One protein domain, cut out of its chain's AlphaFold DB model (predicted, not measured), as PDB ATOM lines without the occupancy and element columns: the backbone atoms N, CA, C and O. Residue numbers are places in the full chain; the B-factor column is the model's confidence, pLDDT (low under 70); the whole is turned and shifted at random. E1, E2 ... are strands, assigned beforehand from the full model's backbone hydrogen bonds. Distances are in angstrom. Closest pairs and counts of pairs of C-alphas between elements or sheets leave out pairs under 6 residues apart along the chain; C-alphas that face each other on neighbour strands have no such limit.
ATOM      1  N   LEU A  37     -30.068  59.739  26.946       78.75
ATOM      2  CA  LEU A  37     -30.185  61.197  26.889       78.75
ATOM      3  C   LEU A  37     -31.519  61.570  26.224       78.75
ATOM      4  O   LEU A  37     -31.917  60.965  25.234       78.75
ATOM      5  N   ALA A  38     -32.206  62.585  26.748       78.00
ATOM      6  CA  ALA A  38     -33.440  63.117  26.179       78.00
ATOM      7  C   ALA A  38     -33.533  64.635  26.404       78.00
ATOM      8  O   ALA A  38     -33.353  65.101  27.527       78.00
ATOM      9  N   VAL A  39     -33.818  65.404  25.349       73.38
ATOM     10  CA  VAL A  39     -33.739  66.876  25.355       73.38
ATOM     11  C   VAL A  39     -35.047  67.498  24.862       73.38
ATOM     12  O   VAL A  39     -35.240  67.767  23.675       73.38
ATOM     13  N   SER A  40     -35.990  67.697  25.778       75.94
ATOM     14  CA  SER A  40     -37.303  68.270  25.476       75.94
ATOM     15  C   SER A  40     -37.365  69.790  25.676       75.94
ATOM     16  O   SER A  40     -36.694  70.330  26.550       75.94
ATOM     17  N   VAL A  41     -38.203  70.481  24.893       69.25
ATOM     18  CA  VAL A  41     -38.533  71.913  25.081       69.25
ATOM     19  C   VAL A  41     -40.022  72.137  24.867       69.25
ATOM     20  O   VAL A  41     -40.492  72.316  23.749       69.25
ATOM     21  N   ALA A  42     -40.792  72.073  25.946       71.69
ATOM     22  CA  ALA A  42     -42.213  72.382  25.902       71.69
ATOM     23  C   ALA A  42     -42.471  73.883  26.124       71.69
ATOM     24  O   ALA A  42     -41.858  74.477  27.008       71.69
ATOM     25  N   ASP A  43     -43.424  74.465  25.390       66.06
ATOM     26  CA  ASP A  43     -43.979  75.804  25.665       66.06
ATOM     27  C   ASP A  43     -45.496  75.721  25.881       66.06
ATOM     28  O   ASP A  43     -46.150  74.774  25.444       66.06
ATOM     29  N   SER A  44     -46.073  76.696  26.587       68.25
ATOM     30  CA  SER A  44     -47.516  76.952  26.538       68.25
ATOM     31  C   SER A  44     -47.844  78.362  27.028       68.25
ATOM     32  O   SER A  44     -47.266  78.800  28.022       68.25
ATOM     33  N   GLN A  45     -48.726  79.113  26.348       62.16
ATOM     34  CA  GLN A  45     -48.888  80.560  26.608       62.16
ATOM     35  C   GLN A  45     -50.303  81.099  26.303       62.16
ATOM     36  O   GLN A  45     -50.782  80.982  25.188       62.16
ATOM     37  N   ASN A  46     -50.994  81.722  27.262       64.75
ATOM     38  CA  ASN A  46     -52.444  81.983  27.188       64.75
ATOM     39  C   ASN A  46     -52.776  83.505  27.218       64.75
ATOM     40  O   ASN A  46     -52.798  84.098  28.293       64.75
ATOM     41  N   ASN A  47     -52.987  84.168  26.063       61.34
ATOM     42  CA  ASN A  47     -53.288  85.626  25.967       61.34
ATOM     43  C   ASN A  47     -54.791  85.894  26.080       61.34
ATOM     44  O   ASN A  47     -55.535  85.993  25.108       61.34
ATOM     45  N   SER A  48     -55.238  86.026  27.309       67.06
ATOM     46  CA  SER A  48     -56.642  86.135  27.655       67.06
ATOM     47  C   SER A  48     -56.966  87.602  28.080       67.06
ATOM     48  O   SER A  48     -57.387  87.783  29.219       67.06
ATOM     49  N   GLY A  49     -56.734  88.642  27.207       59.41
ATOM     50  CA  GLY A  49     -56.793  90.114  27.519       59.41
ATOM     51  C   GLY A  49     -57.184  91.300  26.530       59.41
ATOM     52  O   GLY A  49     -57.120  92.437  26.986       59.41
ATOM     53  N   ASN A  50     -57.673  91.179  25.264       57.22
ATOM     54  CA  ASN A  50     -57.828  92.264  24.205       57.22
ATOM     55  C   ASN A  50     -59.195  92.382  23.310       57.22
ATOM     56  O   ASN A  50     -59.425  91.461  22.532       57.22
ATOM     57  N   VAL A  51     -60.099  93.437  23.234       58.31
ATOM     58  CA  VAL A  51     -61.523  93.378  22.614       58.31
ATOM     59  C   VAL A  51     -62.282  94.555  21.777       58.31
ATOM     60  O   VAL A  51     -63.306  95.038  22.233       58.31
ATOM     61  N   THR A  52     -61.952  94.994  20.518       58.75
ATOM     62  CA  THR A  52     -62.822  95.763  19.520       58.75
ATOM     63  C   THR A  52     -62.940  97.306  19.414       58.75
ATOM     64  O   THR A  52     -64.073  97.769  19.332       58.75
ATOM     65  N   LEU A  53     -61.857  98.089  19.223       58.28
ATOM     66  CA  LEU A  53     -61.796  99.333  18.410       58.28
ATOM     67  C   LEU A  53     -60.343  99.828  18.129       58.28
ATOM     68  O   LEU A  53     -59.616 100.100  19.082       58.28
ATOM     69  N   ASN A  54     -59.967 100.037  16.850       59.50
ATOM     70  CA  ASN A  54     -58.736 100.731  16.399       59.50
ATOM     71  C   ASN A  54     -59.088 101.946  15.500       59.50
ATOM     72  O   ASN A  54     -59.500 101.753  14.359       59.50
ATOM     73  N   ASP A  55     -58.881 103.187  15.955       56.22
ATOM     74  CA  ASP A  55     -59.148 104.430  15.181       56.22
ATOM     75  C   ASP A  55     -57.865 105.284  15.024       56.22
ATOM     76  O   ASP A  55     -57.057 105.358  15.945       56.22
ATOM     77  N   LYS A  56     -57.598 105.881  13.851       66.75
ATOM     78  CA  LYS A  56     -56.343 106.632  13.551       66.75
ATOM     79  C   LYS A  56     -55.044 105.916  13.992       66.75
ATOM     80  O   LYS A  56     -54.087 106.564  14.406       66.75
ATOM     81  N   THR A  57     -55.019 104.584  13.965       66.31
ATOM     82  CA  THR A  57     -53.856 103.792  14.391       66.31
ATOM     83  C   THR A  57     -52.980 103.456  13.191       66.31
ATOM     84  O   THR A  57     -53.401 102.704  12.314       66.31
ATOM     85  N   LEU A  58     -51.763 103.996  13.165       71.06
ATOM     86  CA  LEU A  58     -50.730 103.641  12.198       71.06
ATOM     87  C   LEU A  58     -49.966 102.401  12.690       71.06
ATOM     88  O   LEU A  58     -49.640 102.296  13.869       71.06
ATOM     89  N   ASN A  59     -49.654 101.477  11.781       69.56
ATOM     90  CA  ASN A  59     -48.797 100.323  12.049       69.56
ATOM     91  C   ASN A  59     -47.743 100.231  10.934       69.56
ATOM     92  O   ASN A  59     -48.104 100.217   9.760       69.56
ATOM     93  N   ASN A  60     -46.463 100.163  11.295       77.19
ATOM     94  CA  ASN A  60     -45.330  99.957  10.394       77.19
ATOM     95  C   ASN A  60     -44.496  98.756  10.870       77.19
ATOM     96  O   ASN A  60     -44.373  98.534  12.074       77.19
ATOM     97  N   ALA A  61     -43.912  98.007   9.938       76.50
ATOM     98  CA  ALA A  61     -43.048  96.858  10.189       76.50
ATOM     99  C   ALA A  61     -41.988  96.779   9.073       76.50
ATOM    100  O   ALA A  61     -42.353  96.583   7.916       76.50
ATOM    101  N   SER A  62     -40.698  96.971   9.383       81.44
ATOM    102  CA  SER A  62     -39.661  97.127   8.341       81.44
ATOM    103  C   SER A  62     -38.302  96.477   8.656       81.44
ATOM    104  O   SER A  62     -37.559  96.966   9.511       81.44
ATOM    105  N   THR A  63     -37.921  95.444   7.904       79.19
ATOM    106  CA  THR A  63     -36.567  94.851   7.923       79.19
ATOM    107  C   THR A  63     -35.675  95.504   6.859       79.19
ATOM    108  O   THR A  63     -36.103  95.665   5.721       79.19
ATOM    109  N   THR A  64     -34.440  95.881   7.204       87.44
ATOM    110  CA  THR A  64     -33.480  96.566   6.311       87.44
ATOM    111  C   THR A  64     -32.064  96.035   6.548       87.44
ATOM    112  O   THR A  64     -31.568  96.156   7.657       87.44
ATOM    113  N   ASN A  65     -31.362  95.497   5.545       86.50
ATOM    114  CA  ASN A  65     -29.962  95.035   5.681       86.50
ATOM    115  C   ASN A  65     -29.703  94.045   6.847       86.50
ATOM    116  O   ASN A  65     -28.635  94.068   7.463       86.50
ATOM    117  N   SER A  66     -30.667  93.183   7.170       84.31
ATOM    118  CA  SER A  66     -30.575  92.242   8.298       84.31
ATOM    119  C   SER A  66     -30.592  90.778   7.837       84.31
ATOM    120  O   SER A  66     -31.030  90.509   6.720       84.31
ATOM    121  N   LEU A  67     -30.136  89.852   8.691       78.31
ATOM    122  CA  LEU A  67     -30.067  88.389   8.475       78.31
ATOM    123  C   LEU A  67     -29.063  87.903   7.397       78.31
ATOM    124  O   LEU A  67     -29.110  86.755   6.957       78.31
ATOM    125  N   ASN A  68     -28.123  88.755   6.984       80.31
ATOM    126  CA  ASN A  68     -27.120  88.505   5.940       80.31
ATOM    127  C   ASN A  68     -25.892  87.742   6.466       80.31
ATOM    128  O   ASN A  68     -25.562  87.826   7.640       80.31
ATOM    129  N   SER A  69     -25.150  87.068   5.581       87.69
ATOM    130  CA  SER A  69     -23.851  86.420   5.878       87.69
ATOM    131  C   SER A  69     -23.865  85.289   6.924       87.69
ATOM    132  O   SER A  69     -22.801  84.863   7.370       87.69
ATOM    133  N   ASN A  70     -25.038  84.790   7.318       80.00
ATOM    134  CA  ASN A  70     -25.161  83.750   8.339       80.00
ATOM    135  C   ASN A  70     -24.759  82.346   7.823       80.00
ATOM    136  O   ASN A  70     -25.096  81.952   6.709       80.00
ATOM    137  N   SER A  71     -24.077  81.583   8.673       76.56
ATOM    138  CA  SER A  71     -23.822  80.140   8.640       76.56
ATOM    139  C   SER A  71     -24.753  79.425   9.638       76.56
ATOM    140  O   SER A  71     -25.240  80.031  10.587       76.56
ATOM    141  N   GLY A  72     -24.998  78.126   9.462       71.94
ATOM    142  CA  GLY A  72     -26.001  77.394  10.245       71.94
ATOM    143  C   GLY A  72     -27.435  77.835   9.915       71.94
ATOM    144  O   GLY A  72     -27.760  78.015   8.745       71.94
ATOM    145  N   ILE A  73     -28.312  77.954  10.916       68.75
ATOM    146  CA  ILE A  73     -29.707  78.393  10.724       68.75
ATOM    147  C   ILE A  73     -29.797  79.894  11.017       68.75
ATOM    148  O   ILE A  73     -29.067  80.417  11.849       68.75
ATOM    149  N   SER A  74     -30.727  80.599  10.384       74.56
ATOM    150  CA  SER A  74     -31.168  81.914  10.844       74.56
ATOM    151  C   SER A  74     -32.680  82.061  10.659       74.56
ATOM    152  O   SER A  74     -33.301  81.237   9.988       74.56
ATOM    153  N   GLY A  75     -33.289  83.091  11.242       71.94
ATOM    154  CA  GLY A  75     -34.729  83.324  11.150       71.94
ATOM    155  C   GLY A  75     -35.102  84.719  11.630       71.94
ATOM    156  O   GLY A  75     -34.296  85.373  12.280       71.94
ATOM    157  N   GLY A  76     -36.321  85.161  11.327       72.94
ATOM    158  CA  GLY A  76     -36.799  86.498  11.665       72.94
ATOM    159  C   GLY A  76     -38.282  86.694  11.374       72.94
ATOM    160  O   GLY A  76     -38.792  86.206  10.370       72.94
ATOM    161  N   ASN A  77     -38.955  87.446  12.240       74.00
ATOM    162  CA  ASN A  77     -40.310  87.968  12.051       74.00
ATOM    163  C   ASN A  77     -40.252  89.488  12.301       74.00
ATOM    164  O   ASN A  77     -39.555  89.901  13.218       74.00
ATOM    165  N   VAL A  78     -40.996  90.340  11.588       76.88
ATOM    166  CA  VAL A  78     -41.134  91.773  11.946       76.88
ATOM    167  C   VAL A  78     -42.574  92.207  11.718       76.88
ATOM    168  O   VAL A  78     -43.088  92.097  10.610       76.88
ATOM    169  N   LEU A  79     -43.254  92.634  12.784       73.31
ATOM    170  CA  LEU A  79     -44.716  92.590  12.856       73.31
ATOM    171  C   LEU A  79     -45.293  93.857  13.503       73.31
ATOM    172  O   LEU A  79     -44.682  94.419  14.401       73.31
ATOM    173  N   SER A  80     -46.487  94.319  13.136       71.94
ATOM    174  CA  SER A  80     -47.086  95.464  13.835       71.94
ATOM    175  C   SER A  80     -48.605  95.493  13.747       71.94
ATOM    176  O   SER A  80     -49.178  95.121  12.727       71.94
ATOM    177  N   GLY A  81     -49.251  95.931  14.825       65.69
ATOM    178  CA  GLY A  81     -50.684  95.786  15.038       65.69
ATOM    179  C   GLY A  81     -50.980  94.894  16.234       65.69
ATOM    180  O   GLY A  81     -50.191  94.800  17.170       65.69
ATOM    181  N   THR A  82     -52.159  94.291  16.248       70.00
ATOM    182  CA  THR A  82     -52.746  93.742  17.469       70.00
ATOM    183  C   THR A  82     -52.978  92.225  17.386       70.00
ATOM    184  O   THR A  82     -54.085  91.807  17.046       70.00
ATOM    185  N   GLY A  83     -51.953  91.400  17.665       62.81
ATOM    186  CA  GLY A  83     -52.065  89.921  17.692       62.81
ATOM    187  C   GLY A  83     -50.822  89.083  17.297       62.81
ATOM    188  O   GLY A  83     -50.794  87.878  17.524       62.81
ATOM    189  N   ASN A  84     -49.786  89.710  16.734       65.00
ATOM    190  CA  ASN A  84     -48.679  89.166  15.907       65.00
ATOM    191  C   ASN A  84     -47.572  88.269  16.582       65.00
ATOM    192  O   ASN A  84     -47.148  88.570  17.685       65.00
ATOM    193  N   ALA A  85     -46.981  87.251  15.920       60.44
ATOM    194  CA  ALA A  85     -46.242  86.135  16.575       60.44
ATOM    195  C   ALA A  85     -44.691  85.878  16.373       60.44
ATOM    196  O   ALA A  85     -44.319  85.244  15.395       60.44
ATOM    197  N   GLY A  86     -43.806  86.190  17.360       66.62
ATOM    198  CA  GLY A  86     -42.576  85.402  17.782       66.62
ATOM    199  C   GLY A  86     -41.719  85.866  19.056       66.62
ATOM    200  O   GLY A  86     -41.674  87.047  19.369       66.62
ATOM    201  N   LYS A  87     -41.097  84.943  19.843       64.75
ATOM    202  CA  LYS A  87     -40.174  85.012  21.066       64.75
ATOM    203  C   LYS A  87     -39.089  83.908  20.980       64.75
ATOM    204  O   LYS A  87     -38.892  83.454  19.871       64.75
ATOM    205  N   ASN A  88     -38.351  83.445  22.002       66.81
ATOM    206  CA  ASN A  88     -37.481  82.242  21.867       66.81
ATOM    207  C   ASN A  88     -37.379  81.310  23.094       66.81
ATOM    208  O   ASN A  88     -37.424  81.775  24.232       66.81
ATOM    209  N   ASP A  89     -37.126  80.029  22.788       70.00
ATOM    210  CA  ASP A  89     -36.660  78.911  23.619       70.00
ATOM    211  C   ASP A  89     -35.535  78.166  22.854       70.00
ATOM    212  O   ASP A  89     -35.467  78.229  21.625       70.00
ATOM    213  N   VAL A  90     -34.672  77.418  23.549       71.25
ATOM    214  CA  VAL A  90     -33.590  76.589  22.975       71.25
ATOM    215  C   VAL A  90     -33.259  75.447  23.942       71.25
ATOM    216  O   VAL A  90     -33.283  75.654  25.153       71.25
ATOM    217  N   ALA A  91     -32.839  74.288  23.434       72.94
ATOM    218  CA  ALA A  91     -32.060  73.307  24.182       72.94
ATOM    219  C   ALA A  91     -30.988  72.646  23.307       72.94
ATOM    220  O   ALA A  91     -31.105  72.595  22.083       72.94
ATOM    221  N   ILE A  92     -29.943  72.139  23.959       72.81
ATOM    222  CA  ILE A  92     -28.856  71.343  23.382       72.81
ATOM    223  C   ILE A  92     -28.381  70.386  24.480       72.81
ATOM    224  O   ILE A  92     -28.019  70.841  25.561       72.81
ATOM    225  N   GLY A  93     -28.364  69.084  24.217       72.19
ATOM    226  CA  GLY A  93     -27.624  68.094  24.997       72.19
ATOM    227  C   GLY A  93     -26.463  67.516  24.190       72.19
ATOM    228  O   GLY A  93     -26.456  67.603  22.963       72.19
ATOM    229  N   SER A  94     -25.509  66.899  24.883       76.75
ATOM    230  CA  SER A  94     -24.556  65.935  24.328       76.75
ATOM    231  C   SER A  94     -24.289  64.868  25.388       76.75
ATOM    232  O   SER A  94     -24.180  65.227  26.561       76.75
ATOM    233  N   ALA A  95     -24.217  63.588  25.023       74.44
ATOM    234  CA  ALA A  95     -23.837  62.521  25.949       74.44
ATOM    235  C   ALA A  95     -23.171  61.348  25.222       74.44
ATOM    236  O   ALA A  95     -23.836  60.528  24.593       74.44
ATOM    237  N   ASP A  96     -21.852  61.290  25.335       72.06
ATOM    238  CA  ASP A  96     -20.968  60.404  24.578       72.06
ATOM    239  C   ASP A  96     -21.346  58.921  24.808       72.06
ATOM    240  O   ASP A  96     -21.734  58.224  23.873       72.06
ATOM    241  N   ASP A  97     -21.419  58.480  26.073       69.88
ATOM    242  CA  ASP A  97     -21.807  57.112  26.477       69.88
ATOM    243  C   ASP A  97     -23.339  56.864  26.578       69.88
ATOM    244  O   ASP A  97     -23.778  55.922  27.249       69.88
ATOM    245  N   ALA A  98     -24.204  57.692  25.979       75.12
ATOM    246  CA  ALA A  98     -25.660  57.488  26.051       75.12
ATOM    247  C   ALA A  98     -26.153  56.464  25.013       75.12
ATOM    248  O   ALA A  98     -26.305  56.780  23.838       75.12
ATOM    249  N   ALA A  99     -26.474  55.239  25.443       77.56
ATOM    250  CA  ALA A  99     -26.917  54.153  24.564       77.56
ATOM    251  C   ALA A  99     -28.162  54.493  23.712       77.56
ATOM    252  O   ALA A  99     -28.313  53.942  22.614       77.56
ATOM    253  N   GLN A 100     -29.018  55.405  24.187       78.50
ATOM    254  CA  GLN A 100     -30.089  56.032  23.408       78.50
ATOM    255  C   GLN A 100     -30.072  57.571  23.556       78.50
ATOM    256  O   GLN A 100     -29.791  58.073  24.644       78.50
ATOM    257  N   VAL A 101     -30.398  58.338  22.505       77.75
ATOM    258  CA  VAL A 101     -30.326  59.820  22.515       77.75
ATOM    259  C   VAL A 101     -31.545  60.467  21.839       77.75
ATOM    260  O   VAL A 101     -31.857  60.151  20.702       77.75
ATOM    261  N   PHE A 102     -32.248  61.402  22.484       77.50
ATOM    262  CA  PHE A 102     -33.518  61.942  21.964       77.50
ATOM    263  C   PHE A 102     -33.699  63.456  22.150       77.50
ATOM    264  O   PHE A 102     -33.075  64.063  23.017       77.50
ATOM    265  N   ALA A 103     -34.635  64.056  21.406       73.56
ATOM    266  CA  ALA A 103     -35.121  65.430  21.602       73.56
ATOM    267  C   ALA A 103     -36.659  65.550  21.426       73.56
ATOM    268  O   ALA A 103     -37.254  64.737  20.718       73.56
ATOM    269  N   ALA A 104     -37.339  66.521  22.067       75.06
ATOM    270  CA  ALA A 104     -38.824  66.580  22.081       75.06
ATOM    271  C   ALA A 104     -39.479  67.951  22.415       75.06
ATOM    272  O   ALA A 104     -39.647  68.308  23.579       75.06
ATOM    273  N   VAL A 105     -39.926  68.725  21.419       69.75
ATOM    274  CA  VAL A 105     -40.250  70.166  21.587       69.75
ATOM    275  C   VAL A 105     -41.763  70.490  21.590       69.75
ATOM    276  O   VAL A 105     -42.351  70.785  20.552       69.75
ATOM    277  N   GLY A 106     -42.432  70.380  22.748       70.75
ATOM    278  CA  GLY A 106     -43.904  70.411  22.905       70.75
ATOM    279  C   GLY A 106     -44.567  71.757  23.281       70.75
ATOM    280  O   GLY A 106     -44.887  71.980  24.441       70.75
ATOM    281  N   VAL A 107     -44.795  72.632  22.307       66.25
ATOM    282  CA  VAL A 107     -45.314  74.025  22.371       66.25
ATOM    283  C   VAL A 107     -46.863  74.167  22.468       66.25
ATOM    284  O   VAL A 107     -47.569  73.270  22.018       66.25
ATOM    285  N   SER A 108     -47.459  75.274  22.977       69.12
ATOM    286  CA  SER A 108     -48.942  75.415  23.101       69.12
ATOM    287  C   SER A 108     -49.572  76.808  23.457       69.12
ATOM    288  O   SER A 108     -49.863  77.071  24.626       69.12
ATOM    289  N   GLN A 109     -49.922  77.703  22.511       64.06
ATOM    290  CA  GLN A 109     -50.437  79.062  22.864       64.06
ATOM    291  C   GLN A 109     -51.954  79.350  22.788       64.06
ATOM    292  O   GLN A 109     -52.493  79.645  21.727       64.06
ATOM    293  N   ASN A 110     -52.627  79.406  23.938       64.06
ATOM    294  CA  ASN A 110     -54.069  79.598  24.135       64.06
ATOM    295  C   ASN A 110     -54.519  81.081  24.312       64.06
ATOM    296  O   ASN A 110     -54.982  81.474  25.369       64.06
ATOM    297  N   ASN A 111     -54.382  81.942  23.313       59.75
ATOM    298  CA  ASN A 111     -54.875  83.334  23.264       59.75
ATOM    299  C   ASN A 111     -56.439  83.426  23.351       59.75
ATOM    300  O   ASN A 111     -57.067  83.060  22.376       59.75
ATOM    301  N   SER A 112     -57.103  83.803  24.474       63.66
ATOM    302  CA  SER A 112     -58.485  83.312  24.773       63.66
ATOM    303  C   SER A 112     -59.480  84.089  25.720       63.66
ATOM    304  O   SER A 112     -59.904  83.536  26.736       63.66
ATOM    305  N   GLY A 113     -59.999  85.288  25.389       59.69
ATOM    306  CA  GLY A 113     -61.090  85.994  26.150       59.69
ATOM    307  C   GLY A 113     -60.622  87.217  26.963       59.69
ATOM    308  O   GLY A 113     -59.611  87.076  27.623       59.69
ATOM    309  N   ASN A 114     -61.185  88.435  26.805       60.09
ATOM    310  CA  ASN A 114     -60.334  89.599  26.424       60.09
ATOM    311  C   ASN A 114     -60.865  91.071  26.704       60.09
ATOM    312  O   ASN A 114     -62.032  91.224  27.043       60.09
ATOM    313  N   LEU A 115     -60.034  92.150  26.536       66.81
ATOM    314  CA  LEU A 115     -60.294  93.601  26.812       66.81
ATOM    315  C   LEU A 115     -59.570  94.779  26.005       66.81
ATOM    316  O   LEU A 115     -60.260  95.433  25.234       66.81
ATOM    317  N   VAL A 116     -58.265  95.141  26.126       62.28
ATOM    318  CA  VAL A 116     -57.700  96.543  25.879       62.28
ATOM    319  C   VAL A 116     -56.855  96.822  24.576       62.28
ATOM    320  O   VAL A 116     -56.097  95.931  24.204       62.28
ATOM    321  N   THR A 117     -56.884  98.026  23.915       59.22
ATOM    322  CA  THR A 117     -55.935  98.524  22.839       59.22
ATOM    323  C   THR A 117     -55.760 100.063  22.469       59.22
ATOM    324  O   THR A 117     -54.890 100.690  23.073       59.22
ATOM    325  N   ASN A 118     -56.396 100.683  21.423       61.72
ATOM    326  CA  ASN A 118     -55.825 101.807  20.605       61.72
ATOM    327  C   ASN A 118     -56.817 102.833  19.972       61.72
ATOM    328  O   ASN A 118     -57.694 102.465  19.190       61.72
ATOM    329  N   SER A 119     -56.533 104.137  20.072       59.03
ATOM    330  CA  SER A 119     -56.785 105.047  18.940       59.03
ATOM    331  C   SER A 119     -55.851 106.252  18.977       59.03
ATOM    332  O   SER A 119     -55.421 106.656  20.050       59.03
ATOM    333  N   GLY A 120     -55.486 106.789  17.809       58.16
ATOM    334  CA  GLY A 120     -54.323 107.665  17.686       58.16
ATOM    335  C   GLY A 120     -53.058 106.965  18.188       58.16
ATOM    336  O   GLY A 120     -52.346 107.497  19.029       58.16
ATOM    337  N   ASN A 121     -52.795 105.746  17.719       64.75
ATOM    338  CA  ASN A 121     -51.586 104.993  18.052       64.75
ATOM    339  C   ASN A 121     -50.628 104.949  16.854       64.75
ATOM    340  O   ASN A 121     -51.069 105.022  15.709       64.75
ATOM    341  N   THR A 122     -49.336 104.744  17.109       74.38
ATOM    342  CA  THR A 122     -48.338 104.506  16.053       74.38
ATOM    343  C   THR A 122     -47.429 103.347  16.442       74.38
ATOM    344  O   THR A 122     -46.491 103.504  17.217       74.38
ATOM    345  N   ASN A 123     -47.695 102.161  15.915       75.19
ATOM    346  CA  ASN A 123     -46.957 100.951  16.253       75.19
ATOM    347  C   ASN A 123     -45.848 100.732  15.200       75.19
ATOM    348  O   ASN A 123     -46.170 100.380  14.069       75.19
ATOM    349  N   ASN A 124     -44.560 100.935  15.509       80.81
ATOM    350  CA  ASN A 124     -43.466 100.744  14.536       80.81
ATOM    351  C   ASN A 124     -42.511  99.619  14.950       80.81
ATOM    352  O   ASN A 124     -41.671  99.805  15.830       80.81
ATOM    353  N   ALA A 125     -42.585  98.487  14.261       81.69
ATOM    354  CA  ALA A 125     -41.573  97.444  14.308       81.69
ATOM    355  C   ALA A 125     -40.481  97.667  13.247       81.69
ATOM    356  O   ALA A 125     -40.770  98.095  12.129       81.69
ATOM    357  N   SER A 126     -39.229  97.335  13.553       87.69
ATOM    358  CA  SER A 126     -38.150  97.291  12.565       87.69
ATOM    359  C   SER A 126     -36.999  96.356  12.942       87.69
ATOM    360  O   SER A 126     -36.756  96.084  14.118       87.69
ATOM    361  N   GLU A 127     -36.263  95.895  11.932       85.62
ATOM    362  CA  GLU A 127     -35.032  95.114  12.081       85.62
ATOM    363  C   GLU A 127     -33.973  95.600  11.073       85.62
ATOM    364  O   GLU A 127     -33.994  95.211   9.905       85.62
ATOM    365  N   THR A 128     -33.043  96.461  11.496       89.75
ATOM    366  CA  THR A 128     -32.152  97.226  10.598       89.75
ATOM    367  C   THR A 128     -30.663  96.958  10.851       89.75
ATOM    368  O   THR A 128     -30.189  97.255  11.937       89.75
ATOM    369  N   ASN A 129     -29.881  96.507   9.863       88.19
ATOM    370  CA  ASN A 129     -28.455  96.132   9.988       88.19
ATOM    371  C   ASN A 129     -28.175  94.991  11.001       88.19
ATOM    372  O   ASN A 129     -27.052  94.858  11.497       88.19
ATOM    373  N   SER A 130     -29.180  94.178  11.319       84.38
ATOM    374  CA  SER A 130     -29.206  93.244  12.456       84.38
ATOM    375  C   SER A 130     -29.092  91.774  12.059       84.38
ATOM    376  O   SER A 130     -29.218  91.418  10.893       84.38
ATOM    377  N   SER A 131     -28.887  90.896  13.037       86.00
ATOM    378  CA  SER A 131     -28.908  89.443  12.854       86.00
ATOM    379  C   SER A 131     -27.905  88.905  11.804       86.00
ATOM    380  O   SER A 131     -28.139  87.835  11.254       86.00
ATOM    381  N   ASN A 132     -26.820  89.636  11.493       86.25
ATOM    382  CA  ASN A 132     -25.906  89.409  10.356       86.25
ATOM    383  C   ASN A 132     -24.554  88.740  10.722       86.25
ATOM    384  O   ASN A 132     -23.844  89.249  11.579       86.25
ATOM    385  N   SER A 133     -24.065  87.770   9.944       90.44
ATOM    386  CA  SER A 133     -22.773  87.038  10.058       90.44
ATOM    387  C   SER A 133     -22.693  85.926  11.121       90.44
ATOM    388  O   SER A 133     -21.608  85.462  11.471       90.44
ATOM    389  N   ASN A 134     -23.836  85.492  11.641       83.69
ATOM    390  CA  ASN A 134     -23.995  84.469  12.677       83.69
ATOM    391  C   ASN A 134     -23.662  83.066  12.151       83.69
ATOM    392  O   ASN A 134     -24.141  82.739  11.084       83.69
ATOM    393  N   SER A 135     -22.942  82.208  12.876       81.62
ATOM    394  CA  SER A 135     -22.808  80.769  12.579       81.62
ATOM    395  C   SER A 135     -23.616  79.910  13.564       81.62
ATOM    396  O   SER A 135     -23.831  80.319  14.699       81.62
ATOM    397  N   GLY A 136     -24.006  78.689  13.193       79.00
ATOM    398  CA  GLY A 136     -24.906  77.854  14.008       79.00
ATOM    399  C   GLY A 136     -26.367  78.322  13.910       79.00
ATOM    400  O   GLY A 136     -26.714  79.006  12.962       79.00
ATOM    401  N   VAL A 137     -27.278  77.899  14.794       79.81
ATOM    402  CA  VAL A 137     -28.682  78.348  14.701       79.81
ATOM    403  C   VAL A 137     -28.815  79.827  15.068       79.81
ATOM    404  O   VAL A 137     -28.112  80.357  15.914       79.81
ATOM    405  N   SER A 138     -29.789  80.500  14.488       82.31
ATOM    406  CA  SER A 138     -30.199  81.851  14.820       82.31
ATOM    407  C   SER A 138     -31.680  81.963  14.476       82.31
ATOM    408  O   SER A 138     -32.181  81.242  13.614       82.31
ATOM    409  N   GLN A 139     -32.411  82.804  15.191       83.19
ATOM    410  CA  GLN A 139     -33.832  83.061  14.986       83.19
ATOM    411  C   GLN A 139     -34.090  84.500  15.432       83.19
ATOM    412  O   GLN A 139     -33.328  85.034  16.245       83.19
ATOM    413  N   ALA A 140     -35.156  85.129  14.947       80.06
ATOM    414  CA  ALA A 140     -35.513  86.472  15.364       80.06
ATOM    415  C   ALA A 140     -37.028  86.728  15.325       80.06
ATOM    416  O   ALA A 140     -37.799  85.982  14.720       80.06
ATOM    417  N   THR A 141     -37.458  87.802  15.979       80.25
ATOM    418  CA  THR A 141     -38.766  88.441  15.896       80.25
ATOM    419  C   THR A 141     -38.678  89.903  16.317       80.25
ATOM    420  O   THR A 141     -37.901  90.298  17.181       80.25
ATOM    421  N   VAL A 142     -39.585  90.697  15.780       80.25
ATOM    422  CA  VAL A 142     -39.997  92.004  16.239       80.25
ATOM    423  C   VAL A 142     -41.525  92.057  16.156       80.25
ATOM    424  O   VAL A 142     -42.100  91.567  15.185       80.25
ATOM    425  N   ALA A 143     -42.204  92.660  17.128       79.88
ATOM    426  CA  ALA A 143     -43.597  93.069  16.987       79.88
ATOM    427  C   ALA A 143     -43.857  94.433  17.634       79.88
ATOM    428  O   ALA A 143     -43.136  94.834  18.537       79.88
ATOM    429  N   ALA A 144     -44.929  95.114  17.250       72.94
ATOM    430  CA  ALA A 144     -45.421  96.319  17.915       72.94
ATOM    431  C   ALA A 144     -46.956  96.300  18.004       72.94
ATOM    432  O   ALA A 144     -47.595  95.748  17.115       72.94
ATOM    433  N   GLY A 145     -47.561  96.888  19.041       70.12
ATOM    434  CA  GLY A 145     -49.019  96.884  19.263       70.12
ATOM    435  C   GLY A 145     -49.528  95.715  20.129       70.12
ATOM    436  O   GLY A 145     -48.764  95.119  20.878       70.12
ATOM    437  N   THR A 146     -50.831  95.428  20.106       69.00
ATOM    438  CA  THR A 146     -51.498  94.752  21.239       69.00
ATOM    439  C   THR A 146     -52.019  93.342  20.972       69.00
ATOM    440  O   THR A 146     -53.050  93.163  20.330       69.00
ATOM    441  N   GLY A 147     -51.386  92.333  21.550       66.00
ATOM    442  CA  GLY A 147     -51.861  90.949  21.564       66.00
ATOM    443  C   GLY A 147     -50.828  89.957  21.034       66.00
ATOM    444  O   GLY A 147     -51.191  88.830  20.697       66.00
ATOM    445  N   ASN A 148     -49.579  90.406  20.881       68.56
ATOM    446  CA  ASN A 148     -48.596  89.905  19.930       68.56
ATOM    447  C   ASN A 148     -48.055  88.529  20.296       68.56
ATOM    448  O   ASN A 148     -47.035  88.374  20.964       68.56
ATOM    449  N   ALA A 149     -48.794  87.515  19.861       64.31
ATOM    450  CA  ALA A 149     -48.686  86.150  20.305       64.31
ATOM    451  C   ALA A 149     -47.404  85.440  19.823       64.31
ATOM    452  O   ALA A 149     -47.523  84.584  18.956       64.31
ATOM    453  N   GLY A 150     -46.200  85.753  20.347       66.56
ATOM    454  CA  GLY A 150     -44.898  85.280  19.823       66.56
ATOM    455  C   GLY A 150     -43.864  84.505  20.679       66.56
ATOM    456  O   GLY A 150     -43.424  85.112  21.628       66.56
ATOM    457  N   SER A 151     -43.398  83.283  20.294       71.31
ATOM    458  CA  SER A 151     -42.240  82.441  20.783       71.31
ATOM    459  C   SER A 151     -41.406  81.902  19.601       71.31
ATOM    460  O   SER A 151     -41.695  82.252  18.470       71.31
ATOM    461  N   ASN A 152     -40.373  81.108  19.872       73.06
ATOM    462  CA  ASN A 152     -39.621  80.186  19.016       73.06
ATOM    463  C   ASN A 152     -39.166  79.046  19.938       73.06
ATOM    464  O   ASN A 152     -39.168  79.246  21.145       73.06
ATOM    465  N   SER A 153     -38.667  77.933  19.414       79.25
ATOM    466  CA  SER A 153     -37.943  76.938  20.212       79.25
ATOM    467  C   SER A 153     -36.778  76.334  19.427       79.25
ATOM    468  O   SER A 153     -36.731  76.423  18.202       79.25
ATOM    469  N   VAL A 154     -35.875  75.637  20.110       80.94
ATOM    470  CA  VAL A 154     -34.918  74.681  19.528       80.94
ATOM    471  C   VAL A 154     -34.788  73.513  20.505       80.94
ATOM    472  O   VAL A 154     -34.937  73.714  21.703       80.94
ATOM    473  N   ALA A 155     -34.444  72.323  20.033       81.06
ATOM    474  CA  ALA A 155     -33.726  71.319  20.810       81.06
ATOM    475  C   ALA A 155     -32.609  70.728  19.945       81.06
ATOM    476  O   ALA A 155     -32.696  70.754  18.719       81.06
ATOM    477  N   ILE A 156     -31.570  70.190  20.570       79.94
ATOM    478  CA  ILE A 156     -30.476  69.433  19.957       79.94
ATOM    479  C   ILE A 156     -30.077  68.365  20.985       79.94
ATOM    480  O   ILE A 156     -30.180  68.618  22.180       79.94
ATOM    481  N   ALA A 157     -29.635  67.183  20.572       80.25
ATOM    482  CA  ALA A 157     -29.234  66.115  21.489       80.25
ATOM    483  C   ALA A 157     -28.138  65.261  20.852       80.25
ATOM    484  O   ALA A 157     -28.451  64.322  20.136       80.25
ATOM    485  N   ALA A 158     -26.877  65.639  21.026       81.81
ATOM    486  CA  ALA A 158     -25.723  64.891  20.541       81.81
ATOM    487  C   ALA A 158     -25.319  63.744  21.491       81.81
ATOM    488  O   ALA A 158     -25.871  63.583  22.577       81.81
ATOM    489  N   GLY A 159     -24.333  62.962  21.083       79.50
ATOM    490  CA  GLY A 159     -23.820  61.779  21.770       79.50
ATOM    491  C   GLY A 159     -23.213  60.830  20.743       79.50
ATOM    492  O   GLY A 159     -23.132  61.211  19.570       79.50
ATOM    493  N   ASP A 160     -22.820  59.630  21.163       77.50
ATOM    494  CA  ASP A 160     -22.291  58.569  20.288       77.50
ATOM    495  C   ASP A 160     -23.053  57.238  20.541       77.50
ATOM    496  O   ASP A 160     -22.496  56.149  20.709       77.50
ATOM    497  N   GLY A 161     -24.379  57.369  20.662       70.38
ATOM    498  CA  GLY A 161     -25.320  56.323  21.057       70.38
ATOM    499  C   GLY A 161     -25.716  55.343  19.949       70.38
ATOM    500  O   GLY A 161     -25.548  55.571  18.759       70.38
ATOM    501  N   LYS A 162     -26.340  54.223  20.327       71.50
ATOM    502  CA  LYS A 162     -26.735  53.171  19.365       71.50
ATOM    503  C   LYS A 162     -28.143  53.353  18.791       71.50
ATOM    504  O   LYS A 162     -28.574  52.550  17.967       71.50
ATOM    505  N   SER A 163     -28.886  54.351  19.266       68.06
ATOM    506  CA  SER A 163     -30.286  54.604  18.906       68.06
ATOM    507  C   SER A 163     -30.724  56.006  19.338       68.06
ATOM    508  O   SER A 163     -30.065  56.625  20.175       68.06
ATOM    509  N   GLY A 164     -31.848  56.504  18.815       69.56
ATOM    510  CA  GLY A 164     -32.341  57.821  19.203       69.56
ATOM    511  C   GLY A 164     -33.450  58.414  18.333       69.56
ATOM    512  O   GLY A 164     -33.947  57.757  17.418       69.56
ATOM    513  N   GLY A 165     -33.829  59.673  18.598       65.81
ATOM    514  CA  GLY A 165     -34.812  60.405  17.787       65.81
ATOM    515  C   GLY A 165     -35.250  61.791  18.296       65.81
ATOM    516  O   GLY A 165     -35.466  62.003  19.488       65.81
ATOM    517  N   ALA A 166     -35.455  62.729  17.367       64.06
ATOM    518  CA  ALA A 166     -36.007  64.062  17.633       64.06
ATOM    519  C   ALA A 166     -37.533  64.121  17.404       64.06
ATOM    520  O   ALA A 166     -38.073  63.429  16.545       64.06
ATOM    521  N   SER A 167     -38.232  64.996  18.133       62.19
ATOM    522  CA  SER A 167     -39.672  65.268  17.990       62.19
ATOM    523  C   SER A 167     -40.040  66.718  18.366       62.19
ATOM    524  O   SER A 167     -39.230  67.425  18.976       62.19
ATOM    525  N   ILE A 168     -41.241  67.174  17.975       62.16
ATOM    526  CA  ILE A 168     -41.831  68.520  18.194       62.16
ATOM    527  C   ILE A 168     -43.369  68.370  18.282       62.16
ATOM    528  O   ILE A 168     -43.918  67.534  17.568       62.16
ATOM    529  N   THR A 169     -44.074  69.178  19.092       65.62
ATOM    530  CA  THR A 169     -45.547  69.131  19.254       65.62
ATOM    531  C   THR A 169     -46.166  70.498  19.623       65.62
ATOM    532  O   THR A 169     -46.305  70.789  20.803       65.62
ATOM    533  N   ALA A 170     -46.561  71.341  18.658       60.41
ATOM    534  CA  ALA A 170     -47.106  72.696  18.904       60.41
ATOM    535  C   ALA A 170     -48.662  72.782  18.936       60.41
ATOM    536  O   ALA A 170     -49.317  72.140  18.119       60.41
ATOM    537  N   ILE A 171     -49.269  73.581  19.841       61.50
ATOM    538  CA  ILE A 171     -50.737  73.595  20.107       61.50
ATOM    539  C   ILE A 171     -51.316  75.004  20.441       61.50
ATOM    540  O   ILE A 171     -51.585  75.320  21.604       61.50
ATOM    541  N   GLN A 172     -51.528  75.869  19.443       54.31
ATOM    542  CA  GLN A 172     -52.099  77.227  19.616       54.31
ATOM    543  C   GLN A 172     -53.657  77.239  19.638       54.31
ATOM    544  O   GLN A 172     -54.275  76.323  19.101       54.31
ATOM    545  N   ASN A 173     -54.316  78.242  20.250       58.94
ATOM    546  CA  ASN A 173     -55.786  78.361  20.391       58.94
ATOM    547  C   ASN A 173     -56.272  79.833  20.574       58.94
ATOM    548  O   ASN A 173     -55.720  80.546  21.399       58.94
ATOM    549  N   VAL A 174     -57.280  80.266  19.791       55.94
ATOM    550  CA  VAL A 174     -57.816  81.642  19.520       55.94
ATOM    551  C   VAL A 174     -58.911  82.291  20.431       55.94
ATOM    552  O   VAL A 174     -59.522  83.293  20.053       55.94
ATOM    553  N   SER A 175     -59.369  81.635  21.506       52.97
ATOM    554  CA  SER A 175     -60.785  81.695  21.945       52.97
ATOM    555  C   SER A 175     -61.279  82.852  22.857       52.97
ATOM    556  O   SER A 175     -61.533  82.631  24.040       52.97
ATOM    557  N   GLY A 176     -61.555  84.048  22.308       54.16
ATOM    558  CA  GLY A 176     -62.505  85.016  22.926       54.16
ATOM    559  C   GLY A 176     -62.238  86.524  22.743       54.16
ATOM    560  O   GLY A 176     -62.684  87.331  23.558       54.16
ATOM    561  N   ILE A 196     -50.538 110.919  20.867       61.94
ATOM    562  CA  ILE A 196     -50.431 109.671  20.113       61.94
ATOM    563  C   ILE A 196     -49.658 108.624  20.927       61.94
ATOM    564  O   ILE A 196     -48.578 108.914  21.448       61.94
ATOM    565  N   VAL A 197     -50.197 107.407  21.027       65.75
ATOM    566  CA  VAL A 197     -49.581 106.289  21.764       65.75
ATOM    567  C   VAL A 197     -48.714 105.459  20.815       65.75
ATOM    568  O   VAL A 197     -49.191 104.600  20.072       65.75
ATOM    569  N   THR A 198     -47.416 105.753  20.814       71.31
ATOM    570  CA  THR A 198     -46.442 105.159  19.890       71.31
ATOM    571  C   THR A 198     -45.774 103.916  20.494       71.31
ATOM    572  O   THR A 198     -44.962 104.045  21.408       71.31
ATOM    573  N   ASN A 199     -46.064 102.720  19.968       72.62
ATOM    574  CA  ASN A 199     -45.403 101.470  20.366       72.62
ATOM    575  C   ASN A 199     -44.269 101.143  19.383       72.62
ATOM    576  O   ASN A 199     -44.508 100.534  18.344       72.62
ATOM    577  N   ASN A 200     -43.032 101.537  19.681       78.25
ATOM    578  CA  ASN A 200     -41.882 101.192  18.836       78.25
ATOM    579  C   ASN A 200     -41.194  99.902  19.309       78.25
ATOM    580  O   ASN A 200     -41.145  99.629  20.509       78.25
ATOM    581  N   ALA A 201     -40.629  99.152  18.363       80.88
ATOM    582  CA  ALA A 201     -39.825  97.951  18.564       80.88
ATOM    583  C   ALA A 201     -38.761  97.863  17.462       80.88
ATOM    584  O   ALA A 201     -39.068  97.475  16.343       80.88
ATOM    585  N   SER A 202     -37.508  98.229  17.733       87.38
ATOM    586  CA  SER A 202     -36.474  98.328  16.688       87.38
ATOM    587  C   SER A 202     -35.225  97.525  17.031       87.38
ATOM    588  O   SER A 202     -34.500  97.881  17.960       87.38
ATOM    589  N   LEU A 203     -34.963  96.457  16.279       84.88
ATOM    590  CA  LEU A 203     -33.747  95.663  16.392       84.88
ATOM    591  C   LEU A 203     -32.719  96.252  15.422       84.88
ATOM    592  O   LEU A 203     -32.717  95.895  14.247       84.88
ATOM    593  N   THR A 204     -31.872  97.175  15.879       89.50
ATOM    594  CA  THR A 204     -30.950  97.918  14.996       89.50
ATOM    595  C   THR A 204     -29.483  97.598  15.291       89.50
ATOM    596  O   THR A 204     -29.049  97.691  16.437       89.50
ATOM    597  N   ASN A 205     -28.720  97.229  14.258       86.50
ATOM    598  CA  ASN A 205     -27.322  96.786  14.287       86.50
ATOM    599  C   ASN A 205     -27.024  95.735  15.376       86.50
ATOM    600  O   ASN A 205     -25.998  95.794  16.054       86.50
ATOM    601  N   SER A 206     -27.969  94.818  15.594       78.75
ATOM    602  CA  SER A 206     -28.064  93.990  16.798       78.75
ATOM    603  C   SER A 206     -28.153  92.505  16.465       78.75
ATOM    604  O   SER A 206     -28.924  92.110  15.601       78.75
ATOM    605  N   GLY A 207     -27.403  91.669  17.187       81.38
ATOM    606  CA  GLY A 207     -27.387  90.218  16.969       81.38
ATOM    607  C   GLY A 207     -26.526  89.766  15.786       81.38
ATOM    608  O   GLY A 207     -26.829  88.732  15.202       81.38
ATOM    609  N   ASN A 208     -25.493  90.534  15.434       88.44
ATOM    610  CA  ASN A 208     -24.535  90.209  14.376       88.44
ATOM    611  C   ASN A 208     -23.395  89.296  14.892       88.44
ATOM    612  O   ASN A 208     -22.991  89.402  16.049       88.44
ATOM    613  N   SER A 209     -22.830  88.461  14.016       88.69
ATOM    614  CA  SER A 209     -21.676  87.570  14.227       88.69
ATOM    615  C   SER A 209     -21.808  86.480  15.312       88.69
ATOM    616  O   SER A 209     -20.798  85.923  15.743       88.69
ATOM    617  N   ASN A 210     -23.022  86.128  15.755       75.75
ATOM    618  CA  ASN A 210     -23.253  85.104  16.790       75.75
ATOM    619  C   ASN A 210     -22.803  83.707  16.320       75.75
ATOM    620  O   ASN A 210     -23.358  83.226  15.344       75.75
ATOM    621  N   VAL A 211     -21.906  82.997  17.013       80.19
ATOM    622  CA  VAL A 211     -21.616  81.572  16.724       80.19
ATOM    623  C   VAL A 211     -22.294  80.672  17.762       80.19
ATOM    624  O   VAL A 211     -22.094  80.870  18.956       80.19
ATOM    625  N   GLY A 212     -23.067  79.672  17.332       79.06
ATOM    626  CA  GLY A 212     -23.842  78.789  18.213       79.06
ATOM    627  C   GLY A 212     -25.335  78.873  17.905       79.06
ATOM    628  O   GLY A 212     -25.693  79.080  16.761       79.06
ATOM    629  N   VAL A 213     -26.216  78.680  18.889       77.50
ATOM    630  CA  VAL A 213     -27.676  78.821  18.706       77.50
ATOM    631  C   VAL A 213     -28.146  80.203  19.194       77.50
ATOM    632  O   VAL A 213     -27.714  80.663  20.246       77.50
ATOM    633  N   SER A 214     -29.025  80.870  18.441       78.62
ATOM    634  CA  SER A 214     -29.453  82.266  18.632       78.62
ATOM    635  C   SER A 214     -30.966  82.437  18.397       78.62
ATOM    636  O   SER A 214     -31.611  81.579  17.793       78.62
ATOM    637  N   GLY A 215     -31.538  83.529  18.922       75.44
ATOM    638  CA  GLY A 215     -32.982  83.672  19.106       75.44
ATOM    639  C   GLY A 215     -33.441  85.015  19.689       75.44
ATOM    640  O   GLY A 215     -33.600  85.146  20.899       75.44
ATOM    641  N   ILE A 216     -33.671  86.020  18.845       75.19
ATOM    642  CA  ILE A 216     -33.803  87.445  19.214       75.19
ATOM    643  C   ILE A 216     -35.253  87.910  19.135       75.19
ATOM    644  O   ILE A 216     -35.852  87.702  18.101       75.19
ATOM    645  N   ASN A 217     -35.871  88.553  20.135       69.94
ATOM    646  CA  ASN A 217     -37.307  88.863  20.006       69.94
ATOM    647  C   ASN A 217     -37.743  90.155  20.682       69.94
ATOM    648  O   ASN A 217     -37.459  90.384  21.853       69.94
ATOM    649  N   ASN A 218     -38.442  90.992  19.925       70.88
ATOM    650  CA  ASN A 218     -38.560  92.421  20.186       70.88
ATOM    651  C   ASN A 218     -40.033  92.846  20.079       70.88
ATOM    652  O   ASN A 218     -40.440  93.474  19.110       70.88
ATOM    653  N   LEU A 219     -40.859  92.400  21.030       74.75
ATOM    654  CA  LEU A 219     -42.312  92.616  21.057       74.75
ATOM    655  C   LEU A 219     -42.655  93.874  21.886       74.75
ATOM    656  O   LEU A 219     -42.370  93.919  23.078       74.75
ATOM    657  N   SER A 220     -43.316  94.861  21.281       66.19
ATOM    658  CA  SER A 220     -43.800  96.110  21.896       66.19
ATOM    659  C   SER A 220     -45.325  96.209  21.812       66.19
ATOM    660  O   SER A 220     -45.946  95.462  21.056       66.19
ATOM    661  N   GLY A 221     -45.927  97.122  22.579       66.12
ATOM    662  CA  GLY A 221     -47.360  97.133  22.900       66.12
ATOM    663  C   GLY A 221     -47.773  96.003  23.862       66.12
ATOM    664  O   GLY A 221     -46.928  95.281  24.392       66.12
ATOM    665  N   THR A 222     -49.065  95.893  24.173       56.56
ATOM    666  CA  THR A 222     -49.594  95.086  25.295       56.56
ATOM    667  C   THR A 222     -49.943  93.628  24.911       56.56
ATOM    668  O   THR A 222     -50.319  93.368  23.787       56.56
ATOM    669  N   GLY A 223     -49.887  92.645  25.825       57.38
ATOM    670  CA  GLY A 223     -50.521  91.311  25.630       57.38
ATOM    671  C   GLY A 223     -49.830  90.243  24.738       57.38
ATOM    672  O   GLY A 223     -50.515  89.571  23.979       57.38
ATOM    673  N   ASN A 224     -48.511  90.024  24.804       65.69
ATOM    674  CA  ASN A 224     -47.731  89.271  23.782       65.69
ATOM    675  C   ASN A 224     -47.376  87.757  24.171       65.69
ATOM    676  O   ASN A 224     -47.269  87.508  25.369       65.69
ATOM    677  N   LEU A 225     -47.229  86.742  23.243       61.81
ATOM    678  CA  LEU A 225     -47.131  85.216  23.461       61.81
ATOM    679  C   LEU A 225     -45.889  84.340  23.050       61.81
ATOM    680  O   LEU A 225     -44.911  84.543  23.761       61.81
ATOM    681  N   GLY A 226     -45.821  83.228  22.222       62.25
ATOM    682  CA  GLY A 226     -46.313  82.629  20.904       62.25
ATOM    683  C   GLY A 226     -45.489  81.389  20.367       62.25
ATOM    684  O   GLY A 226     -45.177  80.588  21.220       62.25
ATOM    685  N   ALA A 227     -45.082  81.199  19.060       67.88
ATOM    686  CA  ALA A 227     -44.064  80.161  18.589       67.88
ATOM    687  C   ALA A 227     -43.461  80.159  17.120       67.88
ATOM    688  O   ALA A 227     -44.190  80.447  16.176       67.88
ATOM    689  N   ASN A 228     -42.208  79.641  16.950       70.75
ATOM    690  CA  ASN A 228     -41.489  79.089  15.743       70.75
ATOM    691  C   ASN A 228     -40.334  78.073  16.123       70.75
ATOM    692  O   ASN A 228     -39.322  78.488  16.671       70.75
ATOM    693  N   ASN A 229     -40.412  76.751  15.868       74.06
ATOM    694  CA  ASN A 229     -39.683  75.762  16.717       74.06
ATOM    695  C   ASN A 229     -38.837  74.673  15.999       74.06
ATOM    696  O   ASN A 229     -39.304  74.075  15.033       74.06
ATOM    697  N   VAL A 230     -37.654  74.328  16.539       76.06
ATOM    698  CA  VAL A 230     -36.666  73.348  16.003       76.06
ATOM    699  C   VAL A 230     -36.402  72.184  16.988       76.06
ATOM    700  O   VAL A 230     -36.652  72.327  18.178       76.06
ATOM    701  N   SER A 231     -35.886  71.032  16.527       75.75
ATOM    702  CA  SER A 231     -35.454  69.875  17.345       75.75
ATOM    703  C   SER A 231     -34.465  68.993  16.558       75.75
ATOM    704  O   SER A 231     -34.702  68.739  15.379       75.75
ATOM    705  N   ILE A 232     -33.349  68.559  17.159       77.19
ATOM    706  CA  ILE A 232     -32.225  67.858  16.500       77.19
ATOM    707  C   ILE A 232     -31.694  66.745  17.419       77.19
ATOM    708  O   ILE A 232     -31.811  66.816  18.641       77.19
TER     709      ILE A 232
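This is residues 37 to 176 and 196 to 232 of the 235 residues of the protein "Heme utilization protein" of Pseudomonas costantinii (UniProt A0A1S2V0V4). With little regular structure, the chain winds in three stacked turns, a flat solenoid whose strands pair with their like in the next turn. The sheets E2 E6 E10 and E3 E7 E11 form a sandwich, face to face; E1 E5 E9 and E4 E8 lie toward the far end, and each sheet is parallel. The printed part has 177 residues, 56 of them in strands E1 to E11, no named helix, class all strand; it is compact, radius of gyration of the C-alphas 18.1 A, spans 61 by 37 by 12 A.

Look first at E1, residues 37 to 40, parallel to E5, residues 100 to 105: N 39 and O 102 are 2.8 A apart. In the sandwich, E6, residues 121 to 128, and E7, residues 140 to 144, come closest at the C-alphas of Asn 123 and Ala 144, 5.2 A.

Find C-alpha 37 at (-30.185, 61.197, 26.889). E6 spans 22.2 A. E11, residues 216 to 219, ends at (-42.312, 92.616, 21.057).

Residues 177 to 195 are cut out, a gap of 27.6 A. Mean pLDDT of the printed part is 72.1.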